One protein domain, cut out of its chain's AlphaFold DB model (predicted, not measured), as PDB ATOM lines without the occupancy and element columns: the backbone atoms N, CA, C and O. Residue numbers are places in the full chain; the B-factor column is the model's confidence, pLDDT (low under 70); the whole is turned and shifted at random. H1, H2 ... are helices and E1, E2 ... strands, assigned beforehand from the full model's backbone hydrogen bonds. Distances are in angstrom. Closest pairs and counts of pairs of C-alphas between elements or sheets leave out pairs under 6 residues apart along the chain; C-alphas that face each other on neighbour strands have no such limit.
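This is residues 3 to 63 of the 163 residues of a protein of Chloroflexi bacterium (UniProt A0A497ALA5). A strongly twisted antiparallel sheet of four strands, E1 to E4, curls round a single helix, H1, which packs on one face while the other face has no named helix. A long loop, residues 36 to 50, leads from the last strand of the sheet to the helix. The printed part has 61 residues with four named strands followed by one named helix, and the sheet's order E1, E2, E3, E4 is also the order along the chain. The class is mixed, helices and strands. The whole is compact, with a radius of gyration of the C-alphas of 10.7 A, and the C-alphas span 29 by 26 by 20 A.

The sheet has three strands of eight residues: E2, residues 8 to 15, 22.0 A from first to last C-alpha; E3, residues 18 to 25, 21.9 A; and E4, residues 28 to 35, 22.8 A. E1, residues 3 to 5, is short at 6.8 A and begins with C-alpha 3 at (114.824, 122.913, 87.740). E4 ends with C-alpha 35 at (121.149, 106.062, 89.502). H1, residues 51 to 61, measures 14.9 A and ends with C-alpha 61 at (125.974, 121.700, 86.942).

The four strands form a meander, each strand the antiparallel neighbour of the one before, with E1 and E4 as edge strands. The inner strands E2 and E3 form a hairpin, their directions at 160 degrees, with N 13 and O 20 within hydrogen-bond range at 2.9 A. E3 and E4 form a hairpin at 156 degrees, with N 21 and O 32 at 2.8 A. E1 and E2 form a hairpin at 152 degrees, with N 3 and O 10 at 2.8 A. E1 is apart from E3 and from E4. From edge to edge the strands' lines turn by 62 degrees, and the way across the sheet turns by 34 degrees. H1 is on the sheet, in two layers, a helix on one face of a sheet. The closest C-alphas of E2 and H1 are those of Val 12 and Val 56, 6.4 A apart; those of E4 and H1 are Val 34 and Ile 53, 6.4 A apart; those of E1 and H1 are Val 3 and Ala 55, 6.5 A apart. In H1 every O i to N i+4 pair is within hydrogen-bond range.

The outline is rounded, and the two C-alphas farthest apart are those of Gly 27 and Asp 37, 29.7 A. The printed part has no cut. The links E1 to E2, E2 to E3 and E3 to E4 are tight, with 2 residues each, and the link E4 to H1 is long, with 15. The mean pLDDT of the printed part is 91.3, that of E1 is 76, and no printed residue is under 70.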
ATOM      1  N   VAL A   3     114.525 122.692  89.163       77.94
ATOM      2  CA  VAL A   3     114.824 122.913  87.740       77.94
ATOM      3  C   VAL A   3     113.509 123.099  86.983       77.94
ATOM      4  O   VAL A   3     112.640 122.230  87.021       77.94
ATOM      5  N   ILE A   4     113.341 124.214  86.271       76.69
ATOM      6  CA  ILE A   4     112.097 124.542  85.555       76.69
ATOM      7  C   ILE A   4     112.294 124.334  84.049       76.69
ATOM      8  O   ILE A   4     113.239 124.856  83.464       76.69
ATOM      9  N   ARG A   5     111.383 123.597  83.403       72.44
ATOM     10  CA  ARG A   5     111.320 123.429  81.943       72.44
ATOM     11  C   ARG A   5     109.882 123.601  81.446       72.44
ATOM     12  O   ARG A   5     109.064 122.679  81.486       72.44
ATOM     13  N   GLY A   6     109.569 124.799  80.960       76.81
ATOM     14  CA  GLY A   6     108.217 125.158  80.521       76.81
ATOM     15  C   GLY A   6     107.217 125.128  81.682       76.81
ATOM     16  O   GLY A   6     107.443 125.759  82.708       76.81
ATOM     17  N   LYS A   7     106.112 124.380  81.534       75.62
ATOM     18  CA  LYS A   7     105.090 124.176  82.590       75.62
ATOM     19  C   LYS A   7     105.409 123.019  83.550       75.62
ATOM     20  O   LYS A   7     104.560 122.656  84.361       75.62
ATOM     21  N   THR A   8     106.584 122.409  83.415       82.56
ATOM     22  CA  THR A   8     107.038 121.295  84.254       82.56
ATOM     23  C   THR A   8     108.195 121.778  85.108       82.56
ATOM     24  O   THR A   8     109.109 122.424  84.595       82.56
ATOM     25  N   TRP A   9     108.180 121.454  86.394       87.81
ATOM     26  CA  TRP A   9     109.339 121.646  87.256       87.81
ATOM     27  C   TRP A   9     109.758 120.316  87.876       87.81
ATOM     28  O   TRP A   9     108.934 119.419  88.084       87.81
ATOM     29  N   TYR A  10     111.057 120.203  88.117       93.06
ATOM     30  CA  TYR A  10     111.713 119.057  88.721       93.06
ATOM     31  C   TYR A  10     112.353 119.509  90.027       93.06
ATOM     32  O   TYR A  10     113.106 120.476  90.012       93.06
ATOM     33  N   ASP A  11     112.100 118.823  91.134       94.81
ATOM     34  CA  ASP A  11     112.937 118.943  92.331       94.81
ATOM     35  C   ASP A  11     113.851 117.725  92.423       94.81
ATOM     36  O   ASP A  11     113.386 116.586  92.369       94.81
ATOM     37  N   VAL A  12     115.156 117.974  92.511       96.25
ATOM     38  CA  VAL A  12     116.175 116.927  92.612       96.25
ATOM     39  C   VAL A  12     116.699 116.873  94.041       96.25
ATOM     40  O   VAL A  12     117.205 117.876  94.561       96.25
ATOM     41  N   GLN A  13     116.605 115.692  94.651       94.81
ATOM     42  CA  GLN A  13     117.091 115.414  95.999       94.81
ATOM     43  C   GLN A  13     118.081 114.239  95.994       94.81
ATOM     44  O   GLN A  13     117.723 113.138  95.569       94.81
ATOM     45  N   PRO A  14     119.329 114.434  96.452       93.56
ATOM     46  CA  PRO A  14     120.263 113.330  96.652       93.56
ATOM     47  C   PRO A  14     119.784 112.414  97.790       93.56
ATOM     48  O   PRO A  14     119.417 112.895  98.857       93.56
ATOM     49  N   SER A  15     119.814 111.095  97.589       90.44
ATOM     50  CA  SER A  15     119.423 110.115  98.613       90.44
ATOM     51  C   SER A  15     120.131 108.780  98.393       90.44
ATOM     52  O   SER A  15     120.073 108.239  97.300       90.44
ATOM     53  N   ASN A  16     120.805 108.235  99.411       86.75
ATOM     54  CA  ASN A  16     121.320 106.853  99.453       86.75
ATOM     55  C   ASN A  16     121.917 106.299  98.138       86.75
ATOM     56  O   ASN A  16     121.526 105.235  97.658       86.75
ATOM     57  N   GLY A  17     122.884 107.002  97.542       88.19
ATOM     58  CA  GLY A  17     123.542 106.550  96.308       88.19
ATOM     59  C   GLY A  17     122.760 106.790  95.012       88.19
ATOM     60  O   GLY A  17     123.255 106.434  93.945       88.19
ATOM     61  N   VAL A  18     121.588 107.419  95.077       93.81
ATOM     62  CA  VAL A  18     120.730 107.778  93.939       93.81
ATOM     63  C   VAL A  18     120.251 109.232  94.043       93.81
ATOM     64  O   VAL A  18     120.500 109.931  95.027       93.81
ATOM     65  N   TYR A  19     119.559 109.706  93.012       95.81
ATOM     66  CA  TYR A  19     118.831 110.971  93.026       95.81
ATOM     67  C   TYR A  19     117.336 110.696  92.899       95.81
ATOM     68  O   TYR A  19     116.904 109.988  91.988       95.81
ATOM     69  N   LEU A  20     116.546 111.275  93.798       96.38
ATOM     70  CA  LEU A  20     115.096 111.330  93.677       96.38
ATOM     71  C   LEU A  20     114.734 112.570  92.865       96.38
ATOM     72  O   LEU A  20     115.139 113.682  93.206       96.38
ATOM     73  N   VAL A  21     113.992 112.374  91.782       96.38
ATOM     74  CA  VAL A  21     113.543 113.440  90.889       96.38
ATOM     75  C   VAL A  21     112.029 113.530  90.971       96.38
ATOM     76  O   VAL A  21     111.309 112.680  90.440       96.38
ATOM     77  N   THR A  22     111.545 114.571  91.634       96.12
ATOM     78  CA  THR A  22     110.121 114.878  91.746       96.12
ATOM     79  C   THR A  22     109.700 115.708  90.542       96.12
ATOM     80  O   THR A  22     110.076 116.868  90.431       96.12
ATOM     81  N   GLU A  23     108.925 115.122  89.634       93.81
ATOM     82  CA  GLU A  23     108.330 115.794  88.477       93.81
ATOM     83  C   GLU A  23     106.910 116.256  88.824       93.81
ATOM     84  O   GLU A  23     106.058 115.435  89.179       93.81
ATOM     85  N   MET A  24     106.628 117.548  88.643       90.19
ATOM     86  CA  MET A  24     105.270 118.088  88.699       90.19
ATOM     87  C   MET A  24     104.790 118.465  87.296       90.19
ATOM     88  O   MET A  24     105.237 119.458  86.718       90.19
ATOM     89  N   THR A  25     103.828 117.705  86.773       87.44
ATOM     90  CA  THR A  25     103.246 117.931  85.442       87.44
ATOM     91  C   THR A  25     101.728 117.998  85.551       87.44
ATOM     92  O   THR A  25     101.089 117.028  85.953       87.44
ATOM     93  N   ARG A  26     101.127 119.135  85.164       85.06
ATOM     94  CA  ARG A  26      99.658 119.346  85.171       85.06
ATOM     95  C   ARG A  26      98.996 119.002  86.522       85.06
ATOM     96  O   ARG A  26      97.942 118.377  86.553       85.06
ATOM     97  N   GLY A  27      99.645 119.363  87.630       81.94
ATOM     98  CA  GLY A  27      99.148 119.098  88.988       81.94
ATOM     99  C   GLY A  27      99.329 117.658  89.482       81.94
ATOM    100  O   GLY A  27      98.868 117.339  90.572       81.94
ATOM    101  N   ARG A  28      99.996 116.781  88.718       86.31
ATOM    102  CA  ARG A  28     100.365 115.432  89.166       86.31
ATOM    103  C   ARG A  28     101.834 115.387  89.557       86.31
ATOM    104  O   ARG A  28     102.696 115.721  88.742       86.31
ATOM    105  N   LEU A  29     102.086 114.911  90.771       91.38
ATOM    106  CA  LEU A  29     103.419 114.676  91.305       91.38
ATOM    107  C   LEU A  29     103.822 113.220  91.059       91.38
ATOM    108  O   LEU A  29     103.077 112.297  91.385       91.38
ATOM    109  N   ARG A  30     104.993 113.015  90.458       93.44
ATOM    110  CA  ARG A  30     105.592 111.692  90.249       93.44
ATOM    111  C   ARG A  30     107.042 111.726  90.688       93.44
ATOM    112  O   ARG A  30     107.747 112.682  90.381       93.44
ATOM    113  N   VAL A  31     107.479 110.677  91.369       94.38
ATOM    114  CA  VAL A  31     108.865 110.539  91.817       94.38
ATOM    115  C   VAL A  31     109.554 109.488  90.962       94.38
ATOM    116  O   VAL A  31     109.041 108.383  90.787       94.38
ATOM    117  N   PHE A  32     110.715 109.847  90.432       95.44
ATOM    118  CA  PHE A  32     111.588 108.965  89.673       95.44
ATOM    119  C   PHE A  32     112.913 108.804  90.405       95.44
ATOM    120  O   PHE A  32     113.355 109.715  91.105       95.44
ATOM    121  N   VAL A  33     113.546 107.647  90.245       95.88
ATOM    122  CA  VAL A  33     114.863 107.375  90.821       95.88
ATOM    123  C   VAL A  33     115.869 107.339  89.687       95.88
ATOM    124  O   VAL A  33     115.674 106.603  88.720       95.88
ATOM    125  N   VAL A  34     116.925 108.138  89.813       96.12
ATOM    126  CA  VAL A  34     118.039 108.192  88.868       96.12
ATOM    127  C   VAL A  34     119.308 107.698  89.554       96.12
ATOM    128  O   VAL A  34     119.752 108.268  90.555       96.12
ATOM    129  N   GLY A  35     119.894 106.629  89.022       92.88
ATOM    130  CA  GLY A  35     121.149 106.062  89.502       92.88
ATOM    131  C   GLY A  35     122.380 106.861  89.061       92.88
ATOM    132  O   GLY A  35     122.349 107.612  88.082       92.88
ATOM    133  N   LYS A  36     123.507 106.681  89.767       91.88
ATOM    134  CA  LYS A  36     124.816 107.246  89.363       91.88
ATOM    135  C   LYS A  36     125.325 106.668  88.033       91.88
ATOM    136  O   LYS A  36     126.113 107.315  87.351       91.88
ATOM    137  N   ASP A  37     124.842 105.488  87.661       92.31
ATOM    138  CA  ASP A  37     125.041 104.827  86.367       92.31
ATOM    139  C   ASP A  37     124.173 105.421  85.242       92.31
ATOM    140  O   ASP A  37     124.214 104.937  84.112       92.31
ATOM    141  N   LYS A  38     123.408 106.485  85.535       93.88
ATOM    142  CA  LYS A  38     122.469 107.136  84.614       93.88
ATOM    143  C   LYS A  38     121.370 106.180  84.131       93.88
ATOM    144  O   LYS A  38     120.939 106.263  82.985       93.88
ATOM    145  N   SER A  39     120.903 105.285  84.996       93.81
ATOM    146  CA  SER A  39     119.639 104.564  84.812       93.81
ATOM    147  C   SER A  39     118.488 105.328  85.478       93.81
ATOM    148  O   SER A  39     118.684 105.962  86.515       93.81
ATOM    149  N   CYS A  40     117.288 105.306  84.892       94.50
ATOM    150  CA  CYS A  40     116.100 105.952  85.452       94.50
ATOM    151  C   CYS A  40     114.924 104.974  85.552       94.50
ATOM    152  O   CYS A  40     114.655 104.211  84.626       94.50
ATOM    153  N   THR A  41     114.133 105.061  86.625       95.19
ATOM    154  CA  THR A  41     112.913 104.244  86.788       95.19
ATOM    155  C   THR A  41     111.811 104.552  85.774       95.19
ATOM    156  O   THR A  41     110.849 103.797  85.676       95.19
ATOM    157  N   CYS A  42     111.936 105.625  84.986       92.12
ATOM    158  CA  CYS A  42     111.053 105.865  83.845       92.12
ATOM    159  C   CYS A  42     111.362 104.965  82.631       92.12
ATOM    160  O   CYS A  42     110.674 105.080  81.621       92.12
ATOM    161  N   GLY A  43     112.414 104.140  82.705       91.56
ATOM    162  CA  GLY A  43     112.909 103.290  81.622       91.56
ATOM    163  C   GLY A  43     114.067 103.894  80.822       91.56
ATOM    164  O   GLY A  43     114.735 103.161  80.110       91.56
ATOM    165  N   GLY A  44     114.340 105.197  80.967       91.50
ATOM    166  CA  GLY A  44     115.427 105.867  80.249       91.50
ATOM    167  C   GLY A  44     116.815 105.557  80.819       91.50
ATOM    168  O   GLY A  44     116.965 105.239  82.002       91.50
ATOM    169  N   SER A  45     117.841 105.705  79.984       94.31
ATOM    170  CA  SER A  45     119.240 105.406  80.321       94.31
ATOM    171  C   SER A  45     120.208 106.463  79.776       94.31
ATOM    172  O   SER A  45     119.790 107.408  79.118       94.31
ATOM    173  N   ALA A  46     121.519 106.302  79.987       87.69
ATOM    174  CA  ALA A  46     122.540 107.163  79.375       87.69
ATOM    175  C   ALA A  46     122.464 107.223  77.835       87.69
ATOM    176  O   ALA A  46     122.908 108.206  77.245       87.69
ATOM    177  N   ASN A  47     121.937 106.167  77.208       88.31
ATOM    178  CA  ASN A  47     121.868 106.014  75.755       88.31
ATOM    179  C   ASN A  47     120.533 106.500  75.169       88.31
ATOM    180  O   ASN A  47     120.370 106.529  73.953       88.31
ATOM    181  N   GLU A  48     119.581 106.885  76.020       88.94
ATOM    182  CA  GLU A  48     118.244 107.316  75.626       88.94
ATOM    183  C   GLU A  48     117.939 108.683  76.237       88.94
ATOM    184  O   GLU A  48     118.313 108.979  77.371       88.94
ATOM    185  N   GLN A  49     117.233 109.548  75.511       88.56
ATOM    186  CA  GLN A  49     116.891 110.867  76.045       88.56
ATOM    187  C   GLN A  49     115.930 110.735  77.235       88.56
ATOM    188  O   GLN A  49     114.753 110.407  77.083       88.56
ATOM    189  N   CYS A  50     116.434 111.025  78.435       95.06
ATOM    190  CA  CYS A  50     115.672 110.989  79.675       95.06
ATOM    191  C   CYS A  50     115.721 112.346  80.380       95.06
ATOM    192  O   CYS A  50     116.739 112.753  80.944       95.06
ATOM    193  N   ARG A  51     114.566 113.014  80.446       94.75
ATOM    194  CA  ARG A  51     114.422 114.324  81.103       94.75
ATOM    195  C   ARG A  51     114.784 114.323  82.593       94.75
ATOM    196  O   ARG A  51     115.196 115.358  83.107       94.75
ATOM    197  N   HIS A  52     114.651 113.190  83.288       95.31
ATOM    198  CA  HIS A  52     115.024 113.073  84.704       95.31
ATOM    199  C   HIS A  52     116.541 113.011  84.883       95.31
ATOM    200  O   HIS A  52     117.068 113.664  85.779       95.31
ATOM    201  N   ILE A  53     117.251 112.301  83.998       96.81
ATOM    202  CA  ILE A  53     118.723 112.282  83.974       96.81
ATOM    203  C   ILE A  53     119.252 113.682  83.662       96.81
ATOM    204  O   ILE A  53     120.171 114.162  84.322       96.81
ATOM    205  N   GLU A  54     118.637 114.372  82.703       95.25
ATOM    206  CA  GLU A  54     119.001 115.749  82.377       95.25
ATOM    207  C   GLU A  54     118.742 116.720  83.539       95.25
ATOM    208  O   GLU A  54     119.563 117.599  83.788       95.25
ATOM    209  N   ALA A  55     117.643 116.553  84.283       95.75
ATOM    210  CA  ALA A  55     117.375 117.348  85.481       95.75
ATOM    211  C   ALA A  55     118.447 117.133  86.564       95.75
ATOM    212  O   ALA A  55     118.885 118.098  87.187       95.75
ATOM    213  N   VAL A  56     118.919 115.895  86.759       96.00
ATOM    214  CA  VAL A  56     120.040 115.596  87.672       96.00
ATOM    215  C   VAL A  56     121.342 116.220  87.174       96.00
ATOM    216  O   VAL A  56     122.076 116.812  87.963       96.00
ATOM    217  N   ALA A  57     121.634 116.122  85.875       95.31
ATOM    218  CA  ALA A  57     122.825 116.727  85.288       95.31
ATOM    219  C   ALA A  57     122.834 118.250  85.485       95.31
ATOM    220  O   ALA A  57     123.849 118.812  85.894       95.31
ATOM    221  N   GLU A  58     121.692 118.901  85.266       95.19
ATOM    222  CA  GLU A  58     121.519 120.333  85.498       95.19
ATOM    223  C   GLU A  58     121.661 120.695  86.979       95.19
ATOM    224  O   GLU A  58     122.362 121.649  87.314       95.19
ATOM    225  N   HIS A  59     121.070 119.901  87.879       94.50
ATOM    226  CA  HIS A  59     121.231 120.079  89.322       94.50
ATOM    227  C   HIS A  59     122.705 120.074  89.732       94.50
ATOM    228  O   HIS A  59     123.155 120.972  90.438       94.50
ATOM    229  N   LEU A  60     123.479 119.109  89.235       95.31
ATOM    230  CA  LEU A  60     124.912 119.022  89.511       95.31
ATOM    231  C   LEU A  60     125.706 120.163  88.867       95.31
ATOM    232  O   LEU A  60     126.636 120.681  89.485       95.31
ATOM    233  N   ARG A  61     125.338 120.580  87.651       95.69
ATOM    234  CA  ARG A  61     125.974 121.700  86.942       95.69
ATOM    235  C   ARG A  61     125.810 123.022  87.695       95.69
ATOM    236  O   ARG A  61     126.729 123.833  87.706       95.69
ATOM    237  N   LEU A  62     124.660 123.223  88.336       93.44
ATOM    238  CA  LEU A  62     124.340 124.408  89.136       93.44
ATOM    239  C   LEU A  62     124.911 124.358  90.569       93.44
ATOM    240  O   LEU A  62     124.582 125.213  91.385       93.44
ATOM    241  N   GLY A  63     125.765 123.379  90.891       93.38
ATOM    242  CA  GLY A  63     126.382 123.252  92.217       93.38
ATOM    243  C   GLY A  63     125.509 122.539  93.252       93.38
ATOM    244  O   GLY A  63     125.789 122.596  94.447       93.38
TER     245      GLY A  63